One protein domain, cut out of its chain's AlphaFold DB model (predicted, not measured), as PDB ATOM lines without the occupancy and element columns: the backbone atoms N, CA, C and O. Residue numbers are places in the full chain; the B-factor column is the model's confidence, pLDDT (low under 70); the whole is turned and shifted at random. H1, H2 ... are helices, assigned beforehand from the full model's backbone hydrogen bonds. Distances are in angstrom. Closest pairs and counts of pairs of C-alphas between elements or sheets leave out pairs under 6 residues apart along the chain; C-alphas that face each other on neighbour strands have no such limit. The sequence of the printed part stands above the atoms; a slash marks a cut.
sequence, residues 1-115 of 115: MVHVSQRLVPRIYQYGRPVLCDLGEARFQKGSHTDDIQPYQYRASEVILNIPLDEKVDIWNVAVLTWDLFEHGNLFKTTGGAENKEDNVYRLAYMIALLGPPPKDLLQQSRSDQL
ATOM      1  N   MET A   1     197.929 201.234 195.078       35.84
ATOM      2  CA  MET A   1     199.088 200.571 195.710       35.84
ATOM      3  C   MET A   1     200.188 201.614 195.829       35.84
ATOM      4  O   MET A   1     200.751 201.992 194.816       35.84
ATOM      5  N   VAL A   2     200.389 202.186 197.020       37.88
ATOM      6  CA  VAL A   2     201.373 203.260 197.245       37.88
ATOM      7  C   VAL A   2     202.681 202.603 197.676       37.88
ATOM      8  O   VAL A   2     202.754 202.052 198.771       37.88
ATOM      9  N   HIS A   3     203.691 202.607 196.807       46.16
ATOM     10  CA  HIS A   3     205.051 202.241 197.197       46.16
ATOM     11  C   HIS A   3     205.683 203.447 197.896       46.16
ATOM     12  O   HIS A   3     205.975 204.459 197.266       46.16
ATOM     13  N   VAL A   4     205.884 203.348 199.209       54.81
ATOM     14  CA  VAL A   4     206.746 204.278 199.944       54.81
ATOM     15  C   VAL A   4     208.190 203.898 199.617       54.81
ATOM     16  O   VAL A   4     208.656 202.840 200.038       54.81
ATOM     17  N   SER A   5     208.900 204.728 198.847       58.91
ATOM     18  CA  SER A   5     210.327 204.514 198.602       58.91
ATOM     19  C   SER A   5     211.094 204.788 199.897       58.91
ATOM     20  O   SER A   5     211.172 205.933 200.348       58.91
ATOM     21  N   GLN A   6     211.659 203.755 200.521       56.31
ATOM     22  CA  GLN A   6     212.622 203.976 201.596       56.31
ATOM     23  C   GLN A   6     213.880 204.636 201.031       56.31
ATOM     24  O   GLN A   6     214.375 204.264 199.967       56.31
ATOM     25  N   ARG A   7     214.432 205.599 201.773       54.75
ATOM     26  CA  ARG A   7     215.737 206.176 201.457       54.75
ATOM     27  C   ARG A   7     216.811 205.137 201.768       54.75
ATOM     28  O   ARG A   7     217.207 204.974 202.920       54.75
ATOM     29  N   LEU A   8     217.283 204.443 200.738       59.53
ATOM     30  CA  LEU A   8     218.532 203.695 200.814       59.53
ATOM     31  C   LEU A   8     219.643 204.711 201.094       59.53
ATOM     32  O   LEU A   8     219.868 205.625 200.303       59.53
ATOM     33  N   VAL A   9     220.313 204.576 202.236       60.75
ATOM     34  CA  VAL A   9     221.577 205.264 202.527       60.75
ATOM     35  C   VAL A   9     222.658 204.187 202.507       60.75
ATOM     36  O   VAL A   9     223.001 203.647 203.563       60.75
ATOM     37  N   PRO A  10     223.152 203.770 201.325       56.09
ATOM     38  CA  PRO A  10     224.225 202.798 201.264       56.09
ATOM     39  C   PRO A  10     225.485 203.448 201.831       56.09
ATOM     40  O   PRO A  10     225.731 204.640 201.634       56.09
ATOM     41  N   ARG A  11     226.324 202.663 202.510       63.41
ATOM     42  CA  ARG A  11     227.713 203.086 202.719       63.41
ATOM     43  C   ARG A  11     228.328 203.339 201.342       63.41
ATOM     44  O   ARG A  11     228.043 202.593 200.413       63.41
ATOM     45  N   ILE A  12     229.179 204.354 201.253       60.94
ATOM     46  CA  ILE A  12     229.736 205.024 200.056       60.94
ATOM     47  C   ILE A  12     230.314 204.101 198.947       60.94
ATOM     48  O   ILE A  12     230.634 204.574 197.867       60.94
ATOM     49  N   TYR A  13     230.398 202.784 199.173       57.91
ATOM     50  CA  TYR A  13     230.895 201.768 198.235       57.91
ATOM     51  C   TYR A  13     229.968 200.541 198.061       57.91
ATOM     52  O   TYR A  13     230.410 199.509 197.566       57.91
ATOM     53  N   GLN A  14     228.695 200.607 198.476       69.56
ATOM     54  CA  GLN A  14     227.714 199.512 198.336       69.56
ATOM     55  C   GLN A  14     226.589 199.820 197.338       69.56
ATOM     56  O   GLN A  14     225.463 199.349 197.487       69.56
ATOM     57  N   TYR A  15     226.868 200.609 196.304       70.88
ATOM     58  CA  TYR A  15     225.936 200.701 195.188       70.88
ATOM     59  C   TYR A  15     226.014 199.386 194.402       70.88
ATOM     60  O   TYR A  15     227.077 198.997 193.918       70.88
ATOM     61  N   GLY A  16     224.902 198.648 194.358       80.38
ATOM     62  CA  GLY A  16     224.775 197.457 193.522       80.38
ATOM     63  C   GLY A  16     224.930 197.802 192.038       80.38
ATOM     64  O   GLY A  16     224.986 198.970 191.658       80.38
ATOM     65  N   ARG A  17     224.989 196.779 191.179       83.88
ATOM     66  CA  ARG A  17     225.029 197.001 189.726       83.88
ATOM     67  C   ARG A  17     223.786 197.797 189.303       83.88
ATOM     68  O   ARG A  17     222.690 197.388 189.692       83.88
ATOM     69  N   PRO A  18     223.928 198.892 188.535       84.81
ATOM     70  CA  PRO A  18     222.773 199.608 188.021       84.81
ATOM     71  C   PRO A  18     221.974 198.679 187.101       84.81
ATOM     72  O   PRO A  18     222.544 197.914 186.322       84.81
ATOM     73  N   VAL A  19     220.651 198.735 187.220       89.81
ATOM     74  CA  VAL A  19     219.710 197.971 186.400       89.81
ATOM     75  C   VAL A  19     218.704 198.960 185.838       89.81
ATOM     76  O   VAL A  19     218.172 199.777 186.590       89.81
ATOM     77  N   LEU A  20     218.456 198.893 184.529       90.25
ATOM     78  CA  LEU A  20     217.386 199.668 183.913       90.25
ATOM     79  C   LEU A  20     216.046 199.209 184.484       90.25
ATOM     80  O   LEU A  20     215.735 198.019 184.520       90.25
ATOM     81  N   CYS A  21     215.264 200.172 184.940       90.88
ATOM     82  CA  CYS A  21     213.931 199.966 185.474       90.88
ATOM     83  C   CYS A  21     212.956 200.923 184.788       90.88
ATOM     84  O   CYS A  21     213.379 201.807 184.054       90.88
ATOM     85  N   ASP A  22     211.666 200.746 185.068       89.75
ATOM     86  CA  ASP A  22     210.588 201.578 184.527       89.75
ATOM     87  C   ASP A  22     210.522 201.587 182.990       89.75
ATOM     88  O   ASP A  22     210.865 202.543 182.304       89.75
ATOM     89  N   LEU A  23     210.058 200.464 182.440       90.25
ATOM     90  CA  LEU A  23     209.845 200.287 181.004       90.25
ATOM     91  C   LEU A  23     208.437 200.734 180.568       90.25
ATOM     92  O   LEU A  23     207.936 200.247 179.557       90.25
ATOM     93  N   GLY A  24     207.782 201.622 181.328       89.56
ATOM     94  CA  GLY A  24     206.428 202.102 181.022       89.56
ATOM     95  C   GLY A  24     206.330 202.828 179.678       89.56
ATOM     96  O   GLY A  24     205.334 202.684 178.975       89.56
ATOM     97  N   GLU A  25     207.404 203.521 179.290       86.69
ATOM     98  CA  GLU A  25     207.520 204.213 178.001       86.69
ATOM     99  C   GLU A  25     208.342 203.446 176.955       86.69
ATOM    100  O   GLU A  25     208.521 203.931 175.838       86.69
ATOM    101  N   ALA A  26     208.830 202.240 177.272       88.50
ATOM    102  CA  ALA A  26     209.629 201.451 176.337       88.50
ATOM    103  C   ALA A  26     208.782 200.976 175.145       88.50
ATOM    104  O   ALA A  26     207.649 200.512 175.304       88.50
ATOM    105  N   ARG A  27     209.348 201.048 173.936       84.00
ATOM    106  CA  ARG A  27     208.670 200.673 172.688       84.00
ATOM    107  C   ARG A  27     209.512 199.673 171.903       84.00
ATOM    108  O   ARG A  27     210.735 199.721 171.918       84.00
ATOM    109  N   PHE A  28     208.845 198.773 171.186       84.19
ATOM    110  CA  PHE A  28     209.507 197.982 170.153       84.19
ATOM    111  C   PHE A  28     209.612 198.819 168.883       84.19
ATOM    112  O   PHE A  28     208.647 199.481 168.510       84.19
ATOM    113  N   GLN A  29     210.745 198.731 168.194       71.44
ATOM    114  CA  GLN A  29     210.957 199.380 166.904       71.44
ATOM    115  C   GLN A  29     209.957 198.825 165.874       71.44
ATOM    116  O   GLN A  29     210.127 197.722 165.351       71.44
ATOM    117  N   LYS A  30     208.862 199.551 165.622       65.50
ATOM    118  CA  LYS A  30     207.840 199.193 164.628       65.50
ATOM    119  C   LYS A  30     207.401 200.423 163.839       65.50
ATOM    120  O   LYS A  30     206.367 201.008 164.122       65.50
ATOM    121  N   GLY A  31     208.137 200.726 162.775       65.56
ATOM    122  CA  GLY A  31     207.839 201.851 161.889       65.56
ATOM    123  C   GLY A  31     208.617 203.113 162.254       65.56
ATOM    124  O   GLY A  31     209.443 203.104 163.161       65.56
ATOM    125  N   SER A  32     208.375 204.174 161.485       65.75
ATOM    126  CA  SER A  32     208.952 205.497 161.711       65.75
ATOM    127  C   SER A  32     208.079 206.248 162.707       65.75
ATOM    128  O   SER A  32     206.933 206.567 162.397       65.75
ATOM    129  N   HIS A  33     208.613 206.496 163.898       69.06
ATOM    130  CA  HIS A  33     207.948 207.264 164.943       69.06
ATOM    131  C   HIS A  33     208.567 208.656 165.014       69.06
ATOM    132  O   HIS A  33     209.785 208.779 164.940       69.06
ATOM    133  N   THR A  34     207.738 209.682 165.178       72.62
ATOM    134  CA  THR A  34     208.141 211.071 165.473       72.62
ATOM    135  C   THR A  34     207.456 211.527 166.763       72.62
ATOM    136  O   THR A  34     206.899 212.620 166.847       72.62
ATOM    137  N   ASP A  35     207.385 210.619 167.735       76.06
ATOM    138  CA  ASP A  35     206.684 210.826 168.997       76.06
ATOM    139  C   ASP A  35     207.512 211.712 169.941       76.06
ATOM    140  O   ASP A  35     208.746 211.690 169.911       76.06
ATOM    141  N   ASP A  36     206.842 212.470 170.818       79.81
ATOM    142  CA  ASP A  36     207.533 213.187 171.894       79.81
ATOM    143  C   ASP A  36     207.984 212.185 172.962       79.81
ATOM    144  O   ASP A  36     207.248 211.839 173.890       79.81
ATOM    145  N   ILE A  37     209.202 211.689 172.779       82.12
ATOM    146  CA  ILE A  37     209.883 210.814 173.720       82.12
ATOM    147  C   ILE A  37     210.924 211.602 174.518       82.12
ATOM    148  O   ILE A  37     211.391 212.668 174.117       82.12
ATOM    149  N   GLN A  38     211.356 211.006 175.627       88.88
ATOM    150  CA  GLN A  38     212.394 211.515 176.525       88.88
ATOM    151  C   GLN A  38     211.942 212.704 177.396       88.88
ATOM    152  O   GLN A  38     211.272 213.632 176.940       88.88
ATOM    153  N   PRO A  39     212.358 212.735 178.675       88.25
ATOM    154  CA  PRO A  39     212.193 213.925 179.493       88.25
ATOM    155  C   PRO A  39     212.948 215.097 178.874       88.25
ATOM    156  O   PRO A  39     214.022 214.918 178.296       88.25
ATOM    157  N   TYR A  40     212.428 216.308 179.083       86.38
ATOM    158  CA  TYR A  40     212.902 217.509 178.403       86.38
ATOM    159  C   TYR A  40     214.433 217.608 178.373       86.38
ATOM    160  O   TYR A  40     215.011 217.647 177.297       86.38
ATOM    161  N   GLN A  41     215.136 217.581 179.507       87.19
ATOM    162  CA  GLN A  41     216.604 217.748 179.571       87.19
ATOM    163  C   GLN A  41     217.438 216.675 178.843       87.19
ATOM    164  O   GLN A  41     218.543 216.976 178.405       87.19
ATOM    165  N   TYR A  42     216.896 215.475 178.635       90.50
ATOM    166  CA  TYR A  42     217.591 214.371 177.962       90.50
ATOM    167  C   TYR A  42     217.285 214.296 176.465       90.50
ATOM    168  O   TYR A  42     217.894 213.509 175.753       90.50
ATOM    169  N   ARG A  43     216.364 215.135 175.976       91.38
ATOM    170  CA  ARG A  43     215.875 215.064 174.602       91.38
ATOM    171  C   ARG A  43     216.991 215.206 173.560       91.38
ATOM    172  O   ARG A  43     217.713 216.210 173.569       91.38
ATOM    173  N   ALA A  44     217.082 214.221 172.670       93.06
ATOM    174  CA  ALA A  44     218.017 214.167 171.553       93.06
ATOM    175  C   ALA A  44     217.661 215.173 170.451       93.06
ATOM    176  O   ALA A  44     216.531 215.665 170.367       93.06
ATOM    177  N   SER A  45     218.631 215.479 169.586       91.62
ATOM    178  CA  SER A  45     218.431 216.410 168.471       91.62
ATOM    179  C   SER A  45     217.356 215.945 167.491       91.62
ATOM    180  O   SER A  45     216.545 216.765 167.069       91.62
ATOM    181  N   GLU A  46     217.308 214.652 167.161       90.25
ATOM    182  CA  GLU A  46     216.300 214.076 166.267       90.25
ATOM    183  C   GLU A  46     214.881 214.213 166.829       90.25
ATOM    184  O   GLU A  46     213.968 214.556 166.083       90.25
ATOM    185  N   VAL A  47     214.708 214.086 168.149       90.56
ATOM    186  CA  VAL A  47     213.409 214.296 168.804       90.56
ATOM    187  C   VAL A  47     213.028 215.776 168.795       90.56
ATOM    188  O   VAL A  47     211.885 216.118 168.512       90.56
ATOM    189  N   ILE A  48     213.976 216.690 169.046       90.50
ATOM    190  CA  ILE A  48     213.709 218.139 168.958       90.50
ATOM    191  C   ILE A  48     213.303 218.552 167.532       90.50
ATOM    192  O   ILE A  48     212.490 219.462 167.359       90.50
ATOM    193  N   LEU A  49     213.885 217.904 166.523       89.56
ATOM    194  CA  LEU A  49     213.683 218.210 165.108       89.56
ATOM    195  C   LEU A  49     212.555 217.396 164.455       89.56
ATOM    196  O   LEU A  49     212.326 217.576 163.261       89.56
ATOM    197  N   ASN A  50     211.848 216.551 165.216       88.06
ATOM    198  CA  ASN A  50     210.807 215.638 164.724       88.06
ATOM    199  C   ASN A  50     211.270 214.766 163.541       88.06
ATOM    200  O   ASN A  50     210.541 214.576 162.570       88.06
ATOM    201  N   ILE A  51     212.498 214.263 163.606       87.25
ATOM    202  CA  ILE A  51     213.052 213.314 162.634       87.25
ATOM    203  C   ILE A  51     212.651 211.892 163.065       87.25
ATOM    204  O   ILE A  51     212.551 211.646 164.269       87.25
ATOM    205  N   PRO A  52     212.438 210.950 162.123       86.88
ATOM    206  CA  PRO A  52     212.262 209.535 162.431       86.88
ATOM    207  C   PRO A  52     213.253 209.013 163.471       86.88
ATOM    208  O   PRO A  52     214.468 209.130 163.310       86.88
ATOM    209  N   LEU A  53     212.710 208.426 164.531       86.19
ATOM    210  CA  LEU A  53     213.481 207.963 165.676       86.19
ATOM    211  C   LEU A  53     214.008 206.541 165.458       86.19
ATOM    212  O   LEU A  53     213.311 205.676 164.918       86.19
ATOM    213  N   ASP A  54     215.219 206.285 165.945       86.88
ATOM    214  CA  ASP A  54     215.831 204.961 166.022       86.88
ATOM    215  C   ASP A  54     216.337 204.680 167.448       86.88
ATOM    216  O   ASP A  54     216.108 205.461 168.373       86.88
ATOM    217  N   GLU A  55     217.019 203.555 167.666       89.06
ATOM    218  CA  GLU A  55     217.535 203.205 168.992       89.06
ATOM    219  C   GLU A  55     218.677 204.118 169.487       89.06
ATOM    220  O   GLU A  55     219.106 204.003 170.640       89.06
ATOM    221  N   LYS A  56     219.209 205.025 168.651       91.56
ATOM    222  CA  LYS A  56     220.304 205.931 169.042       91.56
ATOM    223  C   LYS A  56     219.848 207.003 170.024       91.56
ATOM    224  O   LYS A  56     220.683 207.480 170.797       91.56
ATOM    225  N   VAL A  57     218.549 207.286 170.090       91.75
ATOM    226  CA  VAL A  57     217.955 208.174 171.102       91.75
ATOM    227  C   VAL A  57     218.277 207.707 172.531       91.75
ATOM    228  O   VAL A  57     218.516 208.525 173.422       91.75
ATOM    229  N   ASP A  58     218.379 206.393 172.758       92.19
ATOM    230  CA  ASP A  58     218.750 205.836 174.063       92.19
ATOM    231  C   ASP A  58     220.252 205.968 174.343       92.19
ATOM    232  O   ASP A  58     220.659 206.216 175.479       92.19
ATOM    233  N   ILE A  59     221.094 205.868 173.309       94.69
ATOM    234  CA  ILE A  59     222.539 206.113 173.436       94.69
ATOM    235  C   ILE A  59     222.800 207.575 173.810       94.69
ATOM    236  O   ILE A  59     223.639 207.848 174.673       94.69
ATOM    237  N   TRP A  60     222.044 208.506 173.224       94.50
ATOM    238  CA  TRP A  60     222.075 209.915 173.609       94.50
ATOM    239  C   TRP A  60     221.706 210.109 175.085       94.50
ATOM    240  O   TRP A  60     222.461 210.738 175.829       94.50
ATOM    241  N   ASN A  61     220.603 209.501 175.541       93.50
ATOM    242  CA  ASN A  61     220.191 209.558 176.946       93.50
ATOM    243  C   ASN A  61     221.287 209.063 177.893       93.50
ATOM    244  O   ASN A  61     221.555 209.709 178.904       93.50
ATOM    245  N   VAL A  62     221.936 207.939 177.569       94.31
ATOM    246  CA  VAL A  62     223.032 207.387 178.380       94.31
ATOM    247  C   VAL A  62     224.204 208.362 178.458       94.31
ATOM    248  O   VAL A  62     224.770 208.534 179.538       94.31
ATOM    249  N   ALA A  63     224.562 209.025 177.356       95.00
ATOM    250  CA  ALA A  63     225.648 210.002 177.344       95.00
ATOM    251  C   ALA A  63     225.337 211.220 178.231       95.00
ATOM    252  O   ALA A  63     226.158 211.586 179.073       95.00
ATOM    253  N   VAL A  64     224.137 211.796 178.097       94.75
ATOM    254  CA  VAL A  64     223.688 212.932 178.923       94.75
ATOM    255  C   VAL A  64     223.600 212.533 180.398       94.75
ATOM    256  O   VAL A  64     224.149 213.220 181.250       94.75
ATOM    257  N   LEU A  65     222.990 211.384 180.707       93.31
ATOM    258  CA  LEU A  65     222.897 210.869 182.075       93.31
ATOM    259  C   LEU A  65     224.279 210.646 182.694       93.31
ATOM    260  O   LEU A  65     224.493 210.962 183.861       93.31
ATOM    261  N   THR A  66     225.214 210.093 181.921       93.75
ATOM    262  CA  THR A  66     226.586 209.879 182.386       93.75
ATOM    263  C   THR A  66     227.215 211.212 182.767       93.75
ATOM    264  O   THR A  66     227.726 211.334 183.876       93.75
ATOM    265  N   TRP A  67     227.124 212.224 181.903       94.56
ATOM    266  CA  TRP A  67     227.623 213.561 182.218       94.56
ATOM    267  C   TRP A  67     227.017 214.116 183.510       94.56
ATOM    268  O   TRP A  67     227.760 214.487 184.415       94.56
ATOM    269  N   ASP A  68     225.690 214.097 183.638       91.81
ATOM    270  CA  ASP A  68     224.989 214.661 184.795       91.81
ATOM    271  C   ASP A  68     225.398 213.978 186.114       91.81
ATOM    272  O   ASP A  68     225.490 214.627 187.161       91.81
ATOM    273  N   LEU A  69     225.694 212.674 186.069       91.06
ATOM    274  CA  LEU A  69     226.190 211.917 187.221       91.06
ATOM    275  C   LEU A  69     227.613 212.317 187.632       91.06
ATOM    276  O   LEU A  69     227.901 212.334 188.830       91.06
ATOM    277  N   PHE A  70     228.492 212.611 186.670       92.88
ATOM    278  CA  PHE A  70     229.898 212.948 186.931       92.88
ATOM    279  C   PHE A  70     230.109 214.430 187.257       92.88
ATOM    280  O   PHE A  70     230.861 214.750 188.173       92.88
ATOM    281  N   GLU A  71     229.434 215.323 186.538       92.88
ATOM    282  CA  GLU A  71     229.615 216.776 186.646       92.88
ATOM    283  C   GLU A  71     228.613 217.430 187.609       92.88
ATOM    284  O   GLU A  71     228.693 218.627 187.885       92.88
ATOM    285  N   HIS A  72     227.669 216.649 188.149       89.25
ATOM    286  CA  HIS A  72     226.624 217.113 189.065       89.25
ATOM    287  C   HIS A  72     225.772 218.265 188.496       89.25
ATOM    288  O   HIS A  72     225.298 219.130 189.237       89.25
ATOM    289  N   GLY A  73     225.557 218.270 187.179       89.25
ATOM    290  CA  GLY A  73     224.746 219.267 186.488       89.25
ATOM    291  C   GLY A  73     224.502 218.924 185.021       89.25
ATOM    292  O   GLY A  73     225.258 218.161 184.427       89.25
ATOM    293  N   ASN A  74     223.449 219.517 184.455       89.69
ATOM    294  CA  ASN A  74     222.955 219.197 183.117       89.69
ATOM    295  C   ASN A  74     223.992 219.491 182.022       89.69
ATOM    296  O   ASN A  74     224.490 220.619 181.931       89.69
ATOM    297  N   LEU A  75     224.231 218.522 181.130       92.00
ATOM    298  CA  LEU A  75     225.095 218.704 179.949       92.00
ATOM    299  C   LEU A  75     224.636 219.863 179.050       92.00
ATOM    300  O   LEU A  75     225.444 220.668 178.582       92.00
ATOM    301  N   PHE A  76     223.327 219.955 178.815       90.31
ATOM    302  CA  PHE A  76     222.716 220.981 177.976       90.31
ATOM    303  C   PHE A  76     221.863 221.926 178.819       90.31
ATOM    304  O   PHE A  76     221.032 221.494 179.621       90.31
ATOM    305  N   LYS A  77     222.015 223.236 178.597       86.25
ATOM    306  CA  LYS A  77     221.112 224.225 179.198       86.25
ATOM    307  C   LYS A  77     219.716 224.090 178.599       86.25
ATOM    308  O   LYS A  77     219.560 224.056 177.381       86.25
ATOM    309  N   THR A  78     218.706 224.052 179.462       82.50
ATOM    310  CA  THR A  78     217.293 223.973 179.066       82.50
ATOM    311  C   THR A  78     216.679 225.340 178.776       82.50
ATOM    312  O   THR A  78     215.629 225.402 178.142       82.50
ATOM    313  N   THR A  79     217.339 226.425 179.189       88.38
ATOM    314  CA  THR A  79     216.874 227.807 179.044       88.38
ATOM    315  C   THR A  79     217.888 228.688 178.313       88.38
ATOM    316  O   THR A  79     219.097 228.435 178.339       88.38
ATOM    317  N   GLY A  80     217.405 229.759 177.680       88.75
ATOM    318  CA  GLY A  80     218.246 230.771 177.040       88.75
ATOM    319  C   GLY A  80     217.535 232.111 176.836       88.75
ATOM    320  O   GLY A  80     216.413 232.308 177.298       88.75
ATOM    321  N   GLY A  81     218.206 233.048 176.163       87.44
ATOM    322  CA  GLY A  81     217.690 234.405 175.940       87.44
ATOM    323  C   GLY A  81     217.844 235.338 177.144       87.44
ATOM    324  O   GLY A  81     218.334 234.942 178.203       87.44
ATOM    325  N   ALA A  82     217.433 236.597 176.978       88.06
ATOM    326  CA  ALA A  82     217.483 237.601 178.048       88.06
ATOM    327  C   ALA A  82     216.493 237.273 179.181       88.06
ATOM    328  O   ALA A  82     216.731 237.581 180.346       88.06
ATOM    329  N   GLU A  83     215.396 236.616 178.822       90.00
ATOM    330  CA  GLU A  83     214.312 236.166 179.686       90.00
ATOM    331  C   GLU A  83     214.561 234.793 180.335       90.00
ATOM    332  O   GLU A  83     213.749 234.355 181.148       90.00
ATOM    333  N   ASN A  84     215.659 234.109 179.984       87.56
ATOM    334  CA  ASN A  84     215.984 232.753 180.442       87.56
ATOM    335  C   ASN A  84     214.817 231.756 180.256       87.56
ATOM    336  O   ASN A  84     214.459 231.012 181.170       87.56
ATOM    337  N   LYS A  85     214.208 231.757 179.068       90.25
ATOM    338  CA  LYS A  85     213.037 230.940 178.727       90.25
ATOM    339  C   LYS A  85     213.444 229.557 178.220       90.25
ATOM    340  O   LYS A  85     214.464 229.407 177.548       90.25
ATOM    341  N   GLU A  86     212.611 228.560 178.512       87.44
ATOM    342  CA  GLU A  86     212.700 227.223 177.922       87.44
ATOM    343  C   GLU A  86     212.229 227.242 176.463       87.44
ATOM    344  O   GLU A  86     211.074 227.564 176.169       87.44
ATOM    345  N   ASP A  87     213.139 226.924 175.544       89.19
ATOM    346  CA  ASP A  87     212.849 226.824 174.116       89.19
ATOM    347  C   ASP A  87     213.826 225.849 173.441       89.19
ATOM    348  O   ASP A  87     215.029 225.826 173.730       89.19
ATOM    349  N   ASN A  88     213.311 225.055 172.503       89.25
ATOM    350  CA  ASN A  88     214.102 224.117 171.712       89.25
ATOM    351  C   ASN A  88     215.195 224.825 170.896       89.25
ATOM    352  O   ASN A  88     216.269 224.255 170.698       89.25
ATOM    353  N   VAL A  89     214.966 226.073 170.475       90.12
ATOM    354  CA  VAL A  89     215.953 226.862 169.720       90.12
ATOM    355  C   VAL A  89     217.225 227.097 170.538       90.12
ATOM    356  O   VAL A  89     218.329 226.886 170.035       90.12
ATOM    357  N   TYR A  90     217.091 227.480 171.810       91.06
ATOM    358  CA  TYR A  90     218.248 227.731 172.676       91.06
ATOM    359  C   TYR A  90     219.030 226.453 172.971       91.06
ATOM    360  O   TYR A  90     220.260 226.471 173.017       91.06
ATOM    361  N   ARG A  91     218.329 225.325 173.101       89.06
ATOM    362  CA  ARG A  91     218.957 224.016 173.295       89.06
ATOM    363  C   ARG A  91     219.749 223.576 172.079       89.06
ATOM    364  O   ARG A  91     220.902 223.189 172.230       89.06
ATOM    365  N   LEU A  92     219.161 223.671 170.885       91.69
ATOM    366  CA  LEU A  92     219.867 223.366 169.641       91.69
ATOM    367  C   LEU A  92     221.087 224.275 169.478       91.69
ATOM    368  O   LEU A  92     222.162 223.788 169.148       91.69
ATOM    369  N   ALA A  93     220.963 225.568 169.783       92.06
ATOM    370  CA  ALA A  93     222.105 226.478 169.765       92.06
ATOM    371  C   ALA A  93     223.214 226.036 170.736       92.06
ATOM    372  O   ALA A  93     224.388 226.065 170.373       92.06
ATOM    373  N   TYR A  94     222.858 225.576 171.940       92.44
ATOM    374  CA  TYR A  94     223.829 225.070 172.912       92.44
ATOM    375  C   TYR A  94     224.474 223.751 172.461       92.44
ATOM    376  O   TYR A  94     225.690 223.601 172.561       92.44
ATOM    377  N   MET A  95     223.688 222.819 171.910       93.38
ATOM    378  CA  MET A  95     224.201 221.581 171.310       93.38
ATOM    379  C   MET A  95     225.201 221.891 170.195       93.38
ATOM    380  O   MET A  95     226.280 221.311 170.172       93.38
ATOM    381  N   ILE A  96     224.885 222.852 169.323       93.56
ATOM    382  CA  ILE A  96     225.765 223.280 168.230       93.56
ATOM    383  C   ILE A  96     227.035 223.944 168.758       93.56
ATOM    384  O   ILE A  96     228.124 223.696 168.245       93.56
ATOM    385  N   ALA A  97     226.917 224.782 169.787       94.00
ATOM    386  CA  ALA A  97     228.070 225.428 170.401       94.00
ATOM    387  C   ALA A  97     229.034 224.411 171.036       94.00
ATOM    388  O   ALA A  97     230.243 224.628 171.009       94.00
ATOM    389  N   LEU A  98     228.507 223.312 171.588       93.31
ATOM    390  CA  LEU A  98     229.298 222.283 172.264       93.31
ATOM    391  C   LEU A  98     229.852 221.215 171.307       93.31
ATOM    392  O   LEU A  98     231.015 220.837 171.415       93.31
ATOM    393  N   LEU A  99     229.018 220.711 170.395       93.94
ATOM    394  CA  LEU A  99     229.314 219.560 169.532       93.94
ATOM    395  C   LEU A  99     229.717 219.962 168.105       93.94
ATOM    396  O   LEU A  99     230.198 219.127 167.340       93.94
ATOM    397  N   GLY A 100     229.534 221.231 167.740       93.88
ATOM    398  CA  GLY A 100     229.701 221.723 166.377       93.88
ATOM    399  C   GLY A 100     228.411 221.654 165.545       93.88
ATOM    400  O   GLY A 100     227.349 221.270 166.037       93.88
ATOM    401  N   PRO A 101     228.469 222.071 164.267       91.75
ATOM    402  CA  PRO A 101     227.301 222.083 163.393       91.75
ATOM    403  C   PRO A 101     226.740 220.667 163.185       91.75
ATOM    404  O   PRO A 101     227.517 219.717 163.055       91.75
ATOM    405  N   PRO A 102     225.405 220.512 163.103       89.12
ATOM    406  CA  PRO A 102     224.794 219.204 162.944       89.12
ATOM    407  C   PRO A 102     225.155 218.610 161.571       89.12
ATOM    408  O   PRO A 102     225.331 219.356 160.596       89.12
ATOM    409  N   PRO A 103     225.243 217.274 161.459       88.50
ATOM    410  CA  PRO A 103     225.478 216.603 160.186       88.50
ATOM    411  C   PRO A 103     224.452 217.012 159.123       88.50
ATOM    412  O   PRO A 103     223.266 217.182 159.411       88.50
ATOM    413  N   LYS A 104     224.892 217.136 157.865       86.88
ATOM    414  CA  LYS A 104     224.012 217.550 156.757       86.88
ATOM    415  C   LYS A 104     222.855 216.580 156.534       86.88
ATOM    416  O   LYS A 104     221.761 217.028 156.210       86.88
ATOM    417  N   ASP A 105     223.093 215.286 156.731       86.00
ATOM    418  CA  ASP A 105     222.084 214.243 156.534       86.00
ATOM    419  C   ASP A 105     220.916 214.408 157.515       86.00
ATOM    420  O   ASP A 105     219.757 214.272 157.133       86.00
ATOM    421  N   LEU A 106     221.218 214.811 158.752       82.19
ATOM    422  CA  LEU A 106     220.230 215.090 159.793       82.19
ATOM    423  C   LEU A 106     219.348 216.291 159.407       82.19
ATOM    424  O   LEU A 106     218.127 216.244 159.521       82.19
ATOM    425  N   LEU A 107     219.949 217.347 158.848       82.56
ATOM    426  CA  LEU A 107     219.216 218.529 158.371       82.56
ATOM    427  C   LEU A 107     218.344 218.269 157.133       82.56
ATOM    428  O   LEU A 107     217.395 219.012 156.886       82.56
ATOM    429  N   GLN A 108     218.687 217.271 156.316       84.00
ATOM    430  CA  GLN A 108     217.889 216.913 155.140       84.00
ATOM    431  C   GLN A 108     216.616 216.165 155.538       84.00
ATOM    432  O   GLN A 108     215.569 216.392 154.939       84.00
ATOM    433  N   GLN A 109     216.695 215.328 156.573       77.94
ATOM    434  CA  GLN A 109     215.563 214.537 157.056       77.94
ATOM    435  C   GLN A 109     214.510 215.388 157.775       77.94
ATOM    436  O   GLN A 109     213.321 215.109 157.665       77.94
ATOM    437  N   SER A 110     214.909 216.485 158.427       70.12
ATOM    438  CA  SER A 110     213.980 217.359 159.162       70.12
ATOM    439  C   SER A 110     213.011 218.155 158.271       70.12
ATOM    440  O   SER A 110     212.215 218.937 158.786       70.12
ATOM    441  N   ARG A 111     213.128 218.065 156.938       58.88
ATOM    442  CA  ARG A 111     212.421 218.933 155.978       58.88
ATOM    443  C   ARG A 111     211.354 218.201 155.149       58.88
ATOM    444  O   ARG A 111     210.686 218.845 154.345       58.88
ATOM    445  N   SER A 112     211.194 216.889 155.322       50.62
ATOM    446  CA  SER A 112     210.344 216.063 154.451       50.62
ATOM    447  C   SER A 112     208.881 215.917 154.893       50.62
ATOM    448  O   SER A 112     208.067 215.568 154.046       50.62
ATOM    449  N   ASP A 113     208.521 216.270 156.133       45.72
ATOM    450  CA  ASP A 113     207.172 216.021 156.689       45.72
ATOM    451  C   ASP A 113     206.332 217.300 156.933       45.72
ATOM    452  O   ASP A 113     205.477 217.344 157.816       45.72
ATOM    453  N   GLN A 114     206.558 218.371 156.159       37.03
ATOM    454  CA  GLN A 114     205.735 219.600 156.206       37.03
ATOM    455  C   GLN A 114     205.080 219.987 154.862       37.03
ATOM    456  O   GLN A 114     204.890 221.175 154.593       37.03
ATOM    457  N   LEU A 115     204.695 219.012 154.028       32.69
ATOM    458  CA  LEU A 115     203.792 219.233 152.885       32.69
ATOM    459  C   LEU A 115     202.539 218.361 152.977       32.69
ATOM    460  O   LEU A 115     202.693 217.146 153.219       32.69
TER     461      LEU A 115
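Overview. This is residues 1 to 115 of the 115 residues of the protein "Protein kinase domain-containing protein" of Serpula lacrymans var. lacrymans (strain S7.3) (UniProt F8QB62). With little regular structure, this is a loose body in which short H1 sits near one end of each of three separate helices, H2, H3 and H4, and residues 1 to 24 stick out as a tail. Of 115 printed residues, 38 are in named helices, H1 to H4, with no named strand: all helix. The radius of gyration of the C-alphas is 17.4 A, the spans 54 by 40 by 26 A.

Arrangement. Past the tail, find H1, residues 45 to 48, close but not clearly touching H2, residues 56 to 71, H3, residues 88 to 99, and H4, residues 104 to 109. The closest C-alphas are Glu 46 and Val 57, 7.8 A, Ile 48 and Asn 88, 6.6 A, and Glu 46 and Leu 106, 7.6 A. H2, H3 and H4 are apart from one another; in these three every O i to N i+4 pair is within hydrogen-bond range.

Along the chain. Find C-alpha 45 at (218.431, 216.410, 168.471), where H1 begins. H2 runs 22.7 A, H3 16.0 A; H4 ends at (215.563, 214.537, 157.056).

Size, cuts and confidence. The printed part has no cut. The H2 to H3 link is long. Residues 1 to 14, 30 to 33 and 111 to 115 have pLDDT under 70.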